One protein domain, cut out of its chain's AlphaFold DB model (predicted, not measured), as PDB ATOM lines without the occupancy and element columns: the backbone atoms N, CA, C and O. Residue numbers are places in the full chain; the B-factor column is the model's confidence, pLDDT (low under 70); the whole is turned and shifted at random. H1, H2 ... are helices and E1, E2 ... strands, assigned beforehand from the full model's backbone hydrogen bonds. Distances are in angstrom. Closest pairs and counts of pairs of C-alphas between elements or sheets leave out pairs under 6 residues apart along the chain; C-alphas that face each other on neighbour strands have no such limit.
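This is residues 6 to 92 of the 94 residues of the protein "DUF1489 family protein" of Alphaproteobacteria bacterium (UniProt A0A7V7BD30). A long two-stranded arm, the hairpin of E2 and E3, runs out from a small sheet in which the first part of E2 lies between E1 and E4, and a single helix, H1, sits at the opposite end of the model. A long loop, residues 52 to 79, leads from E4 to H1, and its last part, with the first part of H1, stands free as residues 73 to 84. The printed part has 87 residues with four named strands and one named helix, in the order E1, E2, E3, E4, H1, and is of the mixed class. The sheet is branched, antiparallel in its three neighbour pairs and strongly twisted. The whole is loose, with a radius of gyration of the C-alphas of 16.2 A, and elongated, spanning 50 by 29 by 24 A.

E1, residues 6 to 11, and E2, residues 14 to 28, form a hairpin, antiparallel at 134 degrees, with N 7 and O 19 2.9 A apart, within hydrogen-bond range. E2 bends by 79 degrees at residue 25. E3, residues 34 to 40, forms the next hairpin with E2, antiparallel at 138 degrees, with N 37 and O 25 at 2.8 A. E1, E2 and E3 make a meander, each strand the antiparallel neighbour of the one before. E4, residues 45 to 51, is antiparallel to E2 at 121 degrees, with N 18 and O 45 at 2.8 A. E1 lies on one side of E2, beside residues 14 to 21; on the other side lie E4, beside residues 14 to 18, and E3, beside residues 20 to 28. E1 and E3 are only just apart, 8.2 A at the closest; E3 and E4 are apart too. H1, residues 80 to 90, only grazes the sheet with its residues 85 to 90; its closest C-alphas to E4 are those of Ala 89 and Pro 49, 6.5 A apart. In H1 every O i to N i+4 pair is within hydrogen-bond range.

E1 begins at C-alpha 6, (137.295, 105.818, 177.612), and is 15.8 A long. E2 is 33.5 A long and ends at C-alpha 28, (154.533, 117.358, 186.828). E3 measures 19.2 A, E4 17.1 A and H1 15.5 A, from first to last C-alpha. H1 ends at C-alpha 90, (133.490, 84.124, 167.091).

The C-alphas of Gly 32 and Leu 91 are the two farthest apart, at 50.8 A. The printed part has no cut. The link from E4 to H1, 28 residues, is long; the other links are tight. Mean pLDDT of the printed part is 85.3, and it is under 70 in residues 72 to 83, 85 and 92.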
ATOM      1  N   SER A   6     136.864 107.021 176.893       94.19
ATOM      2  CA  SER A   6     137.295 105.818 177.612       94.19
ATOM      3  C   SER A   6     138.559 105.232 176.998       94.19
ATOM      4  O   SER A   6     138.773 105.340 175.791       94.19
ATOM      5  N   ILE A   7     139.361 104.562 177.824       94.88
ATOM      6  CA  ILE A   7     140.375 103.612 177.356       94.88
ATOM      7  C   ILE A   7     139.691 102.273 177.114       94.88
ATOM      8  O   ILE A   7     138.919 101.825 177.956       94.88
ATOM      9  N   TYR A   8     139.986 101.623 175.990       94.62
ATOM     10  CA  TYR A   8     139.512 100.274 175.685       94.62
ATOM     11  C   TYR A   8     140.668  99.286 175.814       94.62
ATOM     12  O   TYR A   8     141.723  99.475 175.206       94.62
ATOM     13  N   TRP A   9     140.464  98.228 176.593       94.00
ATOM     14  CA  TRP A   9     141.508  97.257 176.906       94.00
ATOM     15  C   TRP A   9     141.448  96.065 175.961       94.00
ATOM     16  O   TRP A   9     140.424  95.381 175.862       94.00
ATOM     17  N   VAL A  10     142.569  95.811 175.286       93.44
ATOM     18  CA  VAL A  10     142.754  94.655 174.407       93.44
ATOM     19  C   VAL A  10     143.466  93.559 175.185       93.44
ATOM     20  O   VAL A  10     144.624  93.708 175.564       93.44
ATOM     21  N   ILE A  11     142.769  92.450 175.409       91.19
ATOM     22  CA  ILE A  11     143.262  91.283 176.141       91.19
ATOM     23  C   ILE A  11     143.151  90.090 175.198       91.19
ATOM     24  O   ILE A  11     142.086  89.855 174.629       91.19
ATOM     25  N   ALA A  12     144.259  89.375 174.990       91.06
ATOM     26  CA  ALA A  12     144.338  88.250 174.049       91.06
ATOM     27  C   ALA A  12     143.796  88.577 172.635       91.06
ATOM     28  O   ALA A  12     143.133  87.762 172.002       91.06
ATOM     29  N   GLY A  13     144.062  89.791 172.134       90.94
ATOM     30  CA  GLY A  13     143.635  90.220 170.794       90.94
ATOM     31  C   GLY A  13     142.159  90.619 170.676       90.94
ATOM     32  O   GLY A  13     141.655  90.761 169.563       90.94
ATOM     33  N   VAL A  14     141.451  90.815 171.791       93.12
ATOM     34  CA  VAL A  14     140.032  91.201 171.802       93.12
ATOM     35  C   VAL A  14     139.806  92.363 172.766       93.12
ATOM     36  O   VAL A  14     140.341  92.371 173.872       93.12
ATOM     37  N   ILE A  15     138.999  93.350 172.369       94.31
ATOM     38  CA  ILE A  15     138.505  94.382 173.285       94.31
ATOM     39  C   ILE A  15     137.479  93.739 174.220       94.31
ATOM     40  O   ILE A  15     136.481  93.196 173.748       94.31
ATOM     41  N   ARG A  16     137.729  93.783 175.533       94.62
ATOM     42  CA  ARG A  16     136.885  93.117 176.550       94.62
ATOM     43  C   ARG A  16     136.169  94.080 177.495       94.62
ATOM     44  O   ARG A  16     135.139  93.733 178.073       94.62
ATOM     45  N   CYS A  17     136.744  95.254 177.708       95.25
ATOM     46  CA  CYS A  17     136.191  96.265 178.591       95.25
ATOM     47  C   CYS A  17     136.711  97.652 178.222       95.25
ATOM     48  O   CYS A  17     137.714  97.803 177.515       95.25
ATOM     49  N   ARG A  18     136.031  98.661 178.757       95.44
ATOM     50  CA  ARG A  18     136.458 100.050 178.731       95.44
ATOM     51  C   ARG A  18     136.559 100.615 180.141       95.44
ATOM     52  O   ARG A  18     135.835 100.200 181.044       95.44
ATOM     53  N   GLN A  19     137.440 101.585 180.306       95.50
ATOM     54  CA  GLN A  19     137.600 102.356 181.526       95.50
ATOM     55  C   GLN A  19     137.295 103.825 181.220       95.50
ATOM     56  O   GLN A  19     137.991 104.422 180.392       95.50
ATOM     57  N   PRO A  20     136.252 104.410 181.831       94.88
ATOM     58  CA  PRO A  20     135.932 105.820 181.647       94.88
ATOM     59  C   PRO A  20     137.098 106.738 182.020       94.88
ATOM     60  O   PRO A  20     137.712 106.572 183.075       94.88
ATOM     61  N   ILE A  21     137.364 107.734 181.175       94.62
ATOM     62  CA  ILE A  21     138.247 108.855 181.503       94.62
ATOM     63  C   ILE A  21     137.373 109.929 182.144       94.62
ATOM     64  O   ILE A  21     136.483 110.480 181.497       94.62
ATOM     65  N   LEU A  22     137.627 110.216 183.416       93.19
ATOM     66  CA  LEU A  22     136.872 111.197 184.189       93.19
ATOM     67  C   LEU A  22     137.291 112.617 183.813       93.19
ATOM     68  O   LEU A  22     136.441 113.466 183.559       93.19
ATOM     69  N   ARG A  23     138.603 112.868 183.742       92.69
ATOM     70  CA  ARG A  23     139.176 114.165 183.357       92.69
ATOM     71  C   ARG A  23     140.637 114.031 182.938       92.69
ATOM     72  O   ARG A  23     141.292 113.038 183.250       92.69
ATOM     73  N   LEU A  24     141.137 115.064 182.275       93.56
ATOM     74  CA  LEU A  24     142.565 115.279 182.060       93.56
ATOM     75  C   LEU A  24     143.049 116.333 183.054       93.56
ATOM     76  O   LEU A  24     142.314 117.279 183.343       93.56
ATOM     77  N   ALA A  25     144.243 116.155 183.607       93.88
ATOM     78  CA  ALA A  25     144.816 117.085 184.574       93.88
ATOM     79  C   ALA A  25     146.241 117.455 184.182       93.88
ATOM     80  O   ALA A  25     147.007 116.594 183.766       93.88
ATOM     81  N   GLU A  26     146.605 118.721 184.354       96.56
ATOM     82  CA  GLU A  26     148.014 119.102 184.337       96.56
ATOM     83  C   GLU A  26     148.733 118.438 185.512       96.56
ATOM     84  O   GLU A  26     148.215 118.409 186.634       96.56
ATOM     85  N   ALA A  27     149.918 117.907 185.241       96.56
ATOM     86  CA  ALA A  27     150.762 117.265 186.230       96.56
ATOM     87  C   ALA A  27     152.236 117.575 185.949       96.56
ATOM     88  O   ALA A  27     152.600 118.077 184.883       96.56
ATOM     89  N   ILE A  28     153.079 117.298 186.940       97.38
ATOM     90  CA  ILE A  28     154.533 117.358 186.828       97.38
ATOM     91  C   ILE A  28     155.047 115.958 187.145       97.38
ATOM     92  O   ILE A  28     154.664 115.386 188.167       97.38
ATOM     93  N   ASP A  29     155.875 115.400 186.269       94.88
ATOM     94  CA  ASP A  29     156.441 114.073 186.484       94.88
ATOM     95  C   ASP A  29     157.560 114.075 187.543       94.88
ATOM     96  O   ASP A  29     157.968 115.111 188.073       94.88
ATOM     97  N   GLU A  30     158.089 112.892 187.854       95.25
ATOM     98  CA  GLU A  30     159.169 112.724 188.837       95.25
ATOM     99  C   GLU A  30     160.470 113.459 188.455       95.25
ATOM    100  O   GLU A  30     161.356 113.631 189.292       95.25
ATOM    101  N   GLN A  31     160.596 113.904 187.202       96.38
ATOM    102  CA  GLN A  31     161.753 114.616 186.658       96.38
ATOM    103  C   GLN A  31     161.522 116.136 186.595       96.38
ATOM    104  O   GLN A  31     162.411 116.874 186.167       96.38
ATOM    105  N   GLY A  32     160.360 116.624 187.044       95.81
ATOM    106  CA  GLY A  32     160.014 118.043 187.021       95.81
ATOM    107  C   GLY A  32     159.491 118.536 185.670       95.81
ATOM    108  O   GLY A  32     159.383 119.749 185.475       95.81
ATOM    109  N   LEU A  33     159.180 117.640 184.729       97.44
ATOM    110  CA  LEU A  33     158.680 118.002 183.407       97.44
ATOM    111  C   LEU A  33     157.146 118.081 183.395       97.44
ATOM    112  O   LEU A  33     156.479 117.258 184.028       97.44
ATOM    113  N   PRO A  34     156.564 119.048 182.661       97.44
ATOM    114  CA  PRO A  34     155.119 119.152 182.519       97.44
ATOM    115  C   PRO A  34     154.558 117.965 181.736       97.44
ATOM    116  O   PRO A  34     155.032 117.631 180.647       97.44
ATOM    117  N   CYS A  35     153.509 117.357 182.280       96.06
ATOM    118  CA  CYS A  35     152.806 116.228 181.693       96.06
ATOM    119  C   CYS A  35     151.285 116.345 181.905       96.06
ATOM    120  O   CYS A  35     150.771 117.355 182.393       96.06
ATOM    121  N   CYS A  36     150.552 115.325 181.460       94.56
ATOM    122  CA  CYS A  36     149.100 115.266 181.557       94.56
ATOM    123  C   CYS A  36     148.683 113.943 182.198       94.56
ATOM    124  O   CYS A  36     148.899 112.874 181.621       94.56
ATOM    125  N   ASP A  37     148.057 114.030 183.366       95.12
ATOM    126  CA  ASP A  37     147.433 112.890 184.014       95.12
ATOM    127  C   ASP A  37     146.103 112.566 183.339       95.12
ATOM    128  O   ASP A  37     145.225 113.418 183.154       95.12
ATOM    129  N   ILE A  38     145.919 111.284 183.036       93.81
ATOM    130  CA  ILE A  38     144.642 110.734 182.592       93.81
ATOM    131  C   ILE A  38     143.947 110.164 183.823       93.81
ATOM    132  O   ILE A  38     144.239 109.053 184.264       93.81
ATOM    133  N   ILE A  39     143.014 110.927 184.390       94.62
ATOM    134  CA  ILE A  39     142.274 110.503 185.576       94.62
ATOM    135  C   ILE A  39     141.131 109.597 185.135       94.62
ATOM    136  O   ILE A  39     140.206 110.027 184.442       94.62
ATOM    137  N   MET A  40     141.197 108.336 185.542       94.88
ATOM    138  CA  MET A  40     140.271 107.288 185.124       94.88
ATOM    139  C   MET A  40     139.351 106.857 186.262       94.88
ATOM    140  O   MET A  40     139.689 106.980 187.437       94.88
ATOM    141  N   SER A  41     138.189 106.323 185.897       94.62
ATOM    142  CA  SER A  41     137.293 105.646 186.833       94.62
ATOM    143  C   SER A  41     138.000 104.442 187.465       94.62
ATOM    144  O   SER A  41     138.689 103.721 186.739       94.62
ATOM    145  N   PRO A  42     137.817 104.166 188.768       94.31
ATOM    146  CA  PRO A  42     138.306 102.925 189.368       94.31
ATOM    147  C   PRO A  42     137.587 101.690 188.800       94.31
ATOM    148  O   PRO A  42     138.160 100.603 188.772       94.31
ATOM    149  N   ASP A  43     136.362 101.868 188.301       91.44
ATOM    150  CA  ASP A  43     135.526 100.788 187.787       91.44
ATOM    151  C   ASP A  43     135.720 100.558 186.283       91.44
ATOM    152  O   ASP A  43     135.802 101.504 185.487       91.44
ATOM    153  N   LEU A  44     135.724  99.279 185.891       93.25
ATOM    154  CA  LEU A  44     135.732  98.826 184.501       93.25
ATOM    155  C   LEU A  44     134.317  98.486 184.029       93.25
ATOM    156  O   LEU A  44     133.558  97.818 184.728       93.25
ATOM    157  N   ILE A  45     134.002  98.865 182.792       92.62
ATOM    158  CA  ILE A  45     132.731  98.553 182.132       92.62
ATOM    159  C   ILE A  45     132.993  97.490 181.069       92.62
ATOM    160  O   ILE A  45     133.837  97.670 180.189       92.62
ATOM    161  N   ARG A  46     132.298  96.354 181.152       92.75
ATOM    162  CA  ARG A  46     132.400  95.291 180.145       92.75
ATOM    163  C   ARG A  46     131.802  95.762 178.827       92.75
ATOM    164  O   ARG A  46     130.762  96.411 178.814       92.75
ATOM    165  N   THR A  47     132.444  95.392 177.729       93.81
ATOM    166  CA  THR A  47     131.973  95.704 176.379       93.81
ATOM    167  C   THR A  47     131.718  94.425 175.602       93.81
ATOM    168  O   THR A  47     132.292  93.379 175.918       93.81
ATOM    169  N   VAL A  48     130.914  94.514 174.545       92.88
ATOM    170  CA  VAL A  48     130.786  93.430 173.566       92.88
ATOM    171  C   VAL A  48     132.186  93.080 173.029       92.88
ATOM    172  O   VAL A  48     132.939  93.994 172.667       92.88
ATOM    173  N   PRO A  49     132.580  91.790 173.008       91.38
ATOM    174  CA  PRO A  49     133.856  91.360 172.453       91.38
ATOM    175  C   PRO A  49     134.074  91.853 171.024       91.38
ATOM    176  O   PRO A  49     133.307  91.523 170.127       91.38
ATOM    177  N   ARG A  50     135.159  92.598 170.786       91.88
ATOM    178  CA  ARG A  50     135.533  93.028 169.428       91.88
ATOM    179  C   ARG A  50     136.974  92.635 169.112       91.88
ATOM    180  O   ARG A  50     137.879  93.133 169.788       91.88
ATOM    181  N   PRO A  51     137.228  91.771 168.110       92.00
ATOM    182  CA  PRO A  51     138.585  91.428 167.702       92.00
ATOM    183  C   PRO A  51     139.395  92.677 167.350       92.00
ATOM    184  O   PRO A  51     138.931  93.565 166.631       92.00
ATOM    185  N   LYS A  52     140.627  92.748 167.852       91.38
ATOM    186  CA  LYS A  52     141.554  93.841 167.583       91.38
ATOM    187  C   LYS A  52     142.946  93.267 167.347       91.38
ATOM    188  O   LYS A  52     143.573  92.735 168.259       91.38
ATOM    189  N   GLY A  53     143.418  93.383 166.104       87.31
ATOM    190  CA  GLY A  53     144.740  92.892 165.710       87.31
ATOM    191  C   GLY A  53     145.877  93.561 166.496       87.31
ATOM    192  O   GLY A  53     145.664  94.644 167.039       87.31
ATOM    193  N   PRO A  54     147.076  92.954 166.551       87.25
ATOM    194  CA  PRO A  54     148.219  93.502 167.280       87.25
ATOM    195  C   PRO A  54     148.580  94.927 166.839       87.25
ATOM    196  O   PRO A  54     148.589  95.240 165.648       87.25
ATOM    197  N   PHE A  55     148.913  95.794 167.794       88.38
ATOM    198  CA  PHE A  55     149.426  97.141 167.538       88.38
ATOM    199  C   PHE A  55     150.404  97.560 168.636       88.38
ATOM    200  O   PHE A  55     150.357  97.056 169.755       88.38
ATOM    201  N   GLN A  56     151.277  98.513 168.311       90.81
ATOM    202  CA  GLN A  56     152.176  99.149 169.269       90.81
ATOM    203  C   GLN A  56     151.673 100.553 169.615       90.81
ATOM    204  O   GLN A  56     151.305 101.329 168.724       90.81
ATOM    205  N   GLY A  57     151.698 100.889 170.904       89.38
ATOM    206  CA  GLY A  57     151.230 102.173 171.419       89.38
ATOM    207  C   GLY A  57     149.706 102.262 171.467       89.38
ATOM    208  O   GLY A  57     149.022 101.255 171.601       89.38
ATOM    209  N   TRP A  58     149.175 103.476 171.349       89.00
ATOM    210  CA  TRP A  58     147.745 103.748 171.476       89.00
ATOM    211  C   TRP A  58     147.116 103.898 170.093       89.00
ATOM    212  O   TRP A  58     147.759 104.344 169.136       89.00
ATOM    213  N   ARG A  59     145.857 103.490 169.958       90.62
ATOM    214  CA  ARG A  59     145.060 103.707 168.749       90.62
ATOM    215  C   ARG A  59     143.729 104.311 169.149       90.62
ATOM    216  O   ARG A  59     143.111 103.868 170.111       90.62
ATOM    217  N   TYR A  60     143.304 105.308 168.390       90.12
ATOM    218  CA  TYR A  60     142.025 105.966 168.596       90.12
ATOM    219  C   TYR A  60     140.911 105.138 167.952       90.12
ATOM    220  O   TYR A  60     141.095 104.578 166.869       90.12
ATOM    221  N   LEU A  61     139.773 105.046 168.637       89.19
ATOM    222  CA  LEU A  61     138.532 104.529 168.071       89.19
ATOM    223  C   LEU A  61     137.624 105.708 167.740       89.19
ATOM    224  O   LEU A  61     137.451 106.607 168.563       89.19
ATOM    225  N   GLU A  62     137.024 105.692 166.553       88.75
ATOM    226  CA  GLU A  62     135.894 106.571 166.277       88.75
ATOM    227  C   GLU A  62     134.696 106.156 167.138       88.75
ATOM    228  O   GLU A  62     134.538 104.983 167.479       88.75
ATOM    229  N   ALA A  63     133.812 107.103 167.458       86.00
ATOM    230  CA  ALA A  63     132.641 106.827 168.290       86.00
ATOM    231  C   ALA A  63     131.754 105.705 167.716       86.00
ATOM    232  O   ALA A  63     131.228 104.893 168.466       86.00
ATOM    233  N   LYS A  64     131.647 105.613 166.383       86.75
ATOM    234  CA  LYS A  64     130.896 104.553 165.685       86.75
ATOM    235  C   LYS A  64     131.546 103.164 165.778       86.75
ATOM    236  O   LYS A  64     130.890 102.162 165.534       86.75
ATOM    237  N   ASP A  65     132.844 103.123 166.074       88.69
ATOM    238  CA  ASP A  65     133.657 101.912 166.172       88.69
ATOM    239  C   ASP A  65     133.816 101.429 167.621       88.69
ATOM    240  O   ASP A  65     134.343 100.336 167.857       88.69
ATOM    241  N   ALA A  66     133.396 102.236 168.594       90.31
ATOM    242  CA  ALA A  66     133.400 101.862 169.996       90.31
ATOM    243  C   ALA A  66     132.445 100.675 170.226       90.31
ATOM    244  O   ALA A  66     131.264 100.773 169.889       90.31
ATOM    245  N   PRO A  67     132.926  99.551 170.788       92.12
ATOM    246  CA  PRO A  67     132.045  98.460 171.186       92.12
ATOM    247  C   PRO A  67     131.001  98.937 172.201       92.12
ATOM    248  O   PRO A  67     131.320  99.735 173.083       92.12
ATOM    249  N   ALA A  68     129.775  98.425 172.093       91.88
ATOM    250  CA  ALA A  68     128.712  98.728 173.044       91.88
ATOM    251  C   ALA A  68     128.999  98.123 174.429       91.88
ATOM    252  O   ALA A  68     129.704  97.115 174.548       91.88
ATOM    253  N   ASP A  69     128.420  98.722 175.468       92.81
ATOM    254  CA  ASP A  69     128.499  98.204 176.832       92.81
ATOM    255  C   ASP A  69     127.636  96.950 176.990       92.81
ATOM    256  O   ASP A  69     126.523  96.872 176.465       92.81
ATOM    257  N   LEU A  70     128.135  95.981 177.755       87.56
ATOM    258  CA  LEU A  70     127.319  94.864 178.214       87.56
ATOM    259  C   LEU A  70     126.501  95.294 179.444       87.56
ATOM    260  O   LEU A  70     127.029  96.002 180.307       87.56
ATOM    261  N   PRO A  71     125.230  94.860 179.567       80.38
ATOM    262  CA  PRO A  71     124.412  95.144 180.741       80.38
ATOM    263  C   PRO A  71     125.088  94.666 182.031       80.38
ATOM    264  O   PRO A  71     125.638  93.569 182.091       80.38
ATOM    265  N   GLN A  72     125.001  95.473 183.089       65.56
ATOM    266  CA  GLN A  72     125.557  95.127 184.402       65.56
ATOM    267  C   GLN A  72     124.775  93.988 185.092       65.56
ATOM    268  O   GLN A  72     125.307  93.308 185.968       65.56
ATOM    269  N   ALA A  73     123.520  93.757 184.688       49.12
ATOM    270  CA  ALA A  73     122.667  92.695 185.207       49.12
ATOM    271  C   ALA A  73     122.866  91.400 184.405       49.12
ATOM    272  O   ALA A  73     122.415  91.302 183.267       49.12
ATOM    273  N   GLY A  74     123.527  90.410 185.012       46.47
ATOM    274  CA  GLY A  74     123.619  89.065 184.432       46.47
ATOM    275  C   GLY A  74     124.780  88.181 184.887       46.47
ATOM    276  O   GLY A  74     124.889  87.076 184.381       46.47
ATOM    277  N   PHE A  75     125.638  88.621 185.814       47.41
ATOM    278  CA  PHE A  75     126.829  87.843 186.211       47.41
ATOM    279  C   PHE A  75     126.835  87.402 187.676       47.41
ATOM    280  O   PHE A  75     127.895  87.157 188.252       47.41
ATOM    281  N   ALA A  76     125.656  87.263 188.283       46.50
ATOM    282  CA  ALA A  76     125.534  86.219 189.283       46.50
ATOM    283  C   ALA A  76     125.449  84.897 188.506       46.50
ATOM    284  O   ALA A  76     124.431  84.608 187.893       46.50
ATOM    285  N   GLU A  77     126.556  84.160 188.556       45.53
ATOM    286  CA  GLU A  77     126.688  82.730 188.263       45.53
ATOM    287  C   GLU A  77     127.140  82.298 186.847       45.53
ATOM    288  O   GLU A  77     126.578  82.627 185.810       45.53
ATOM    289  N   GLU A  78     128.200  81.483 186.902       48.66
ATOM    290  CA  GLU A  78     128.719  80.523 185.925       48.66
ATOM    291  C   GLU A  78     129.743  80.989 184.879       48.66
ATOM    292  O   GLU A  78     129.463  81.678 183.900       48.66
ATOM    293  N   GLN A  79     130.958  80.457 185.053       50.62
ATOM    294  CA  GLN A  79     132.076  80.431 184.103       50.62
ATOM    295  C   GLN A  79     131.658  79.973 182.689       50.62
ATOM    296  O   GLN A  79     132.296  80.374 181.718       50.62
ATOM    297  N   GLY A  80     130.552  79.227 182.554       54.50
ATOM    298  CA  GLY A  80     129.976  78.830 181.264       54.50
ATOM    299  C   GLY A  80     129.407  79.988 180.429       54.50
ATOM    300  O   GLY A  80     129.369  79.893 179.205       54.50
ATOM    301  N   SER A  81     129.026  81.110 181.048       63.00
ATOM    302  CA  SER A  81     128.495  82.280 180.328       63.00
ATOM    303  C   SER A  81     129.564  83.027 179.519       63.00
ATOM    304  O   SER A  81     129.265  83.586 178.463       63.00
ATOM    305  N   LEU A  82     130.821  83.017 179.981       63.41
ATOM    306  CA  LEU A  82     131.915  83.735 179.327       63.41
ATOM    307  C   LEU A  82     132.413  82.995 178.079       63.41
ATOM    308  O   LEU A  82     132.592  83.619 177.038       63.41
ATOM    309  N   GLU A  83     132.595  81.677 178.178       66.94
ATOM    310  CA  GLU A  83     133.012  80.820 177.058       66.94
ATOM    311  C   GLU A  83     131.949  80.810 175.950       66.94
ATOM    312  O   GLU A  83     132.262  80.965 174.770       66.94
ATOM    313  N   LEU A  84     130.671  80.752 176.332       72.06
ATOM    314  CA  LEU A  84     129.560  80.863 175.390       72.06
ATOM    315  C   LEU A  84     129.533  82.233 174.690       72.06
ATOM    316  O   LEU A  84     129.340  82.296 173.478       72.06
ATOM    317  N   ALA A  85     129.754  83.329 175.420       69.12
ATOM    318  CA  ALA A  85     129.833  84.661 174.820       69.12
ATOM    319  C   ALA A  85     131.028  84.799 173.858       69.12
ATOM    320  O   ALA A  85     130.919  85.467 172.828       69.12
ATOM    321  N   GLU A  86     132.163  84.163 174.162       74.19
ATOM    322  CA  GLU A  86     133.322  84.125 173.269       74.19
ATOM    323  C   GLU A  86     133.030  83.357 171.974       74.19
ATOM    324  O   GLU A  86     133.328  83.873 170.894       74.19
ATOM    325  N   GLU A  87     132.386  82.192 172.055       77.56
ATOM    326  CA  GLU A  87     132.003  81.423 170.866       77.56
ATOM    327  C   GLU A  87     130.933  82.133 170.025       77.56
ATOM    328  O   GLU A  87     131.042  82.172 168.800       77.56
ATOM    329  N   LEU A  88     129.933  82.766 170.644       76.75
ATOM    330  CA  LEU A  88     128.915  83.525 169.908       76.75
ATOM    331  C   LEU A  88     129.519  84.713 169.146       76.75
ATOM    332  O   LEU A  88     129.171  84.930 167.984       76.75
ATOM    333  N   ALA A  89     130.463  85.435 169.759       74.62
ATOM    334  CA  ALA A  89     131.196  86.510 169.093       74.62
ATOM    335  C   ALA A  89     132.091  85.974 167.961       74.62
ATOM    336  O   ALA A  89     132.179  86.582 166.894       74.62
ATOM    337  N   ARG A  90     132.721  84.805 168.148       74.38
ATOM    338  CA  ARG A  90     133.490  84.124 167.091       74.38
ATOM    339  C   ARG A  90     132.612  83.754 165.890       74.38
ATOM    340  O   ARG A  90     133.087  83.796 164.758       74.38
ATOM    341  N   LEU A  91     131.349  83.410 166.140       78.25
ATOM    342  CA  LEU A  91     130.351  83.058 165.127       78.25
ATOM    343  C   LEU A  91     129.596  84.269 164.544       78.25
ATOM    344  O   LEU A  91     128.823  84.093 163.606       78.25
ATOM    345  N   GLY A  92     129.813  85.484 165.062       65.62
ATOM    346  CA  GLY A  92     129.154  86.711 164.595       65.62
ATOM    347  C   GLY A  92     127.658  86.789 164.923       65.62
ATOM    348  O   GLY A  92     126.905  87.441 164.204       65.62
TER     349      GLY A  92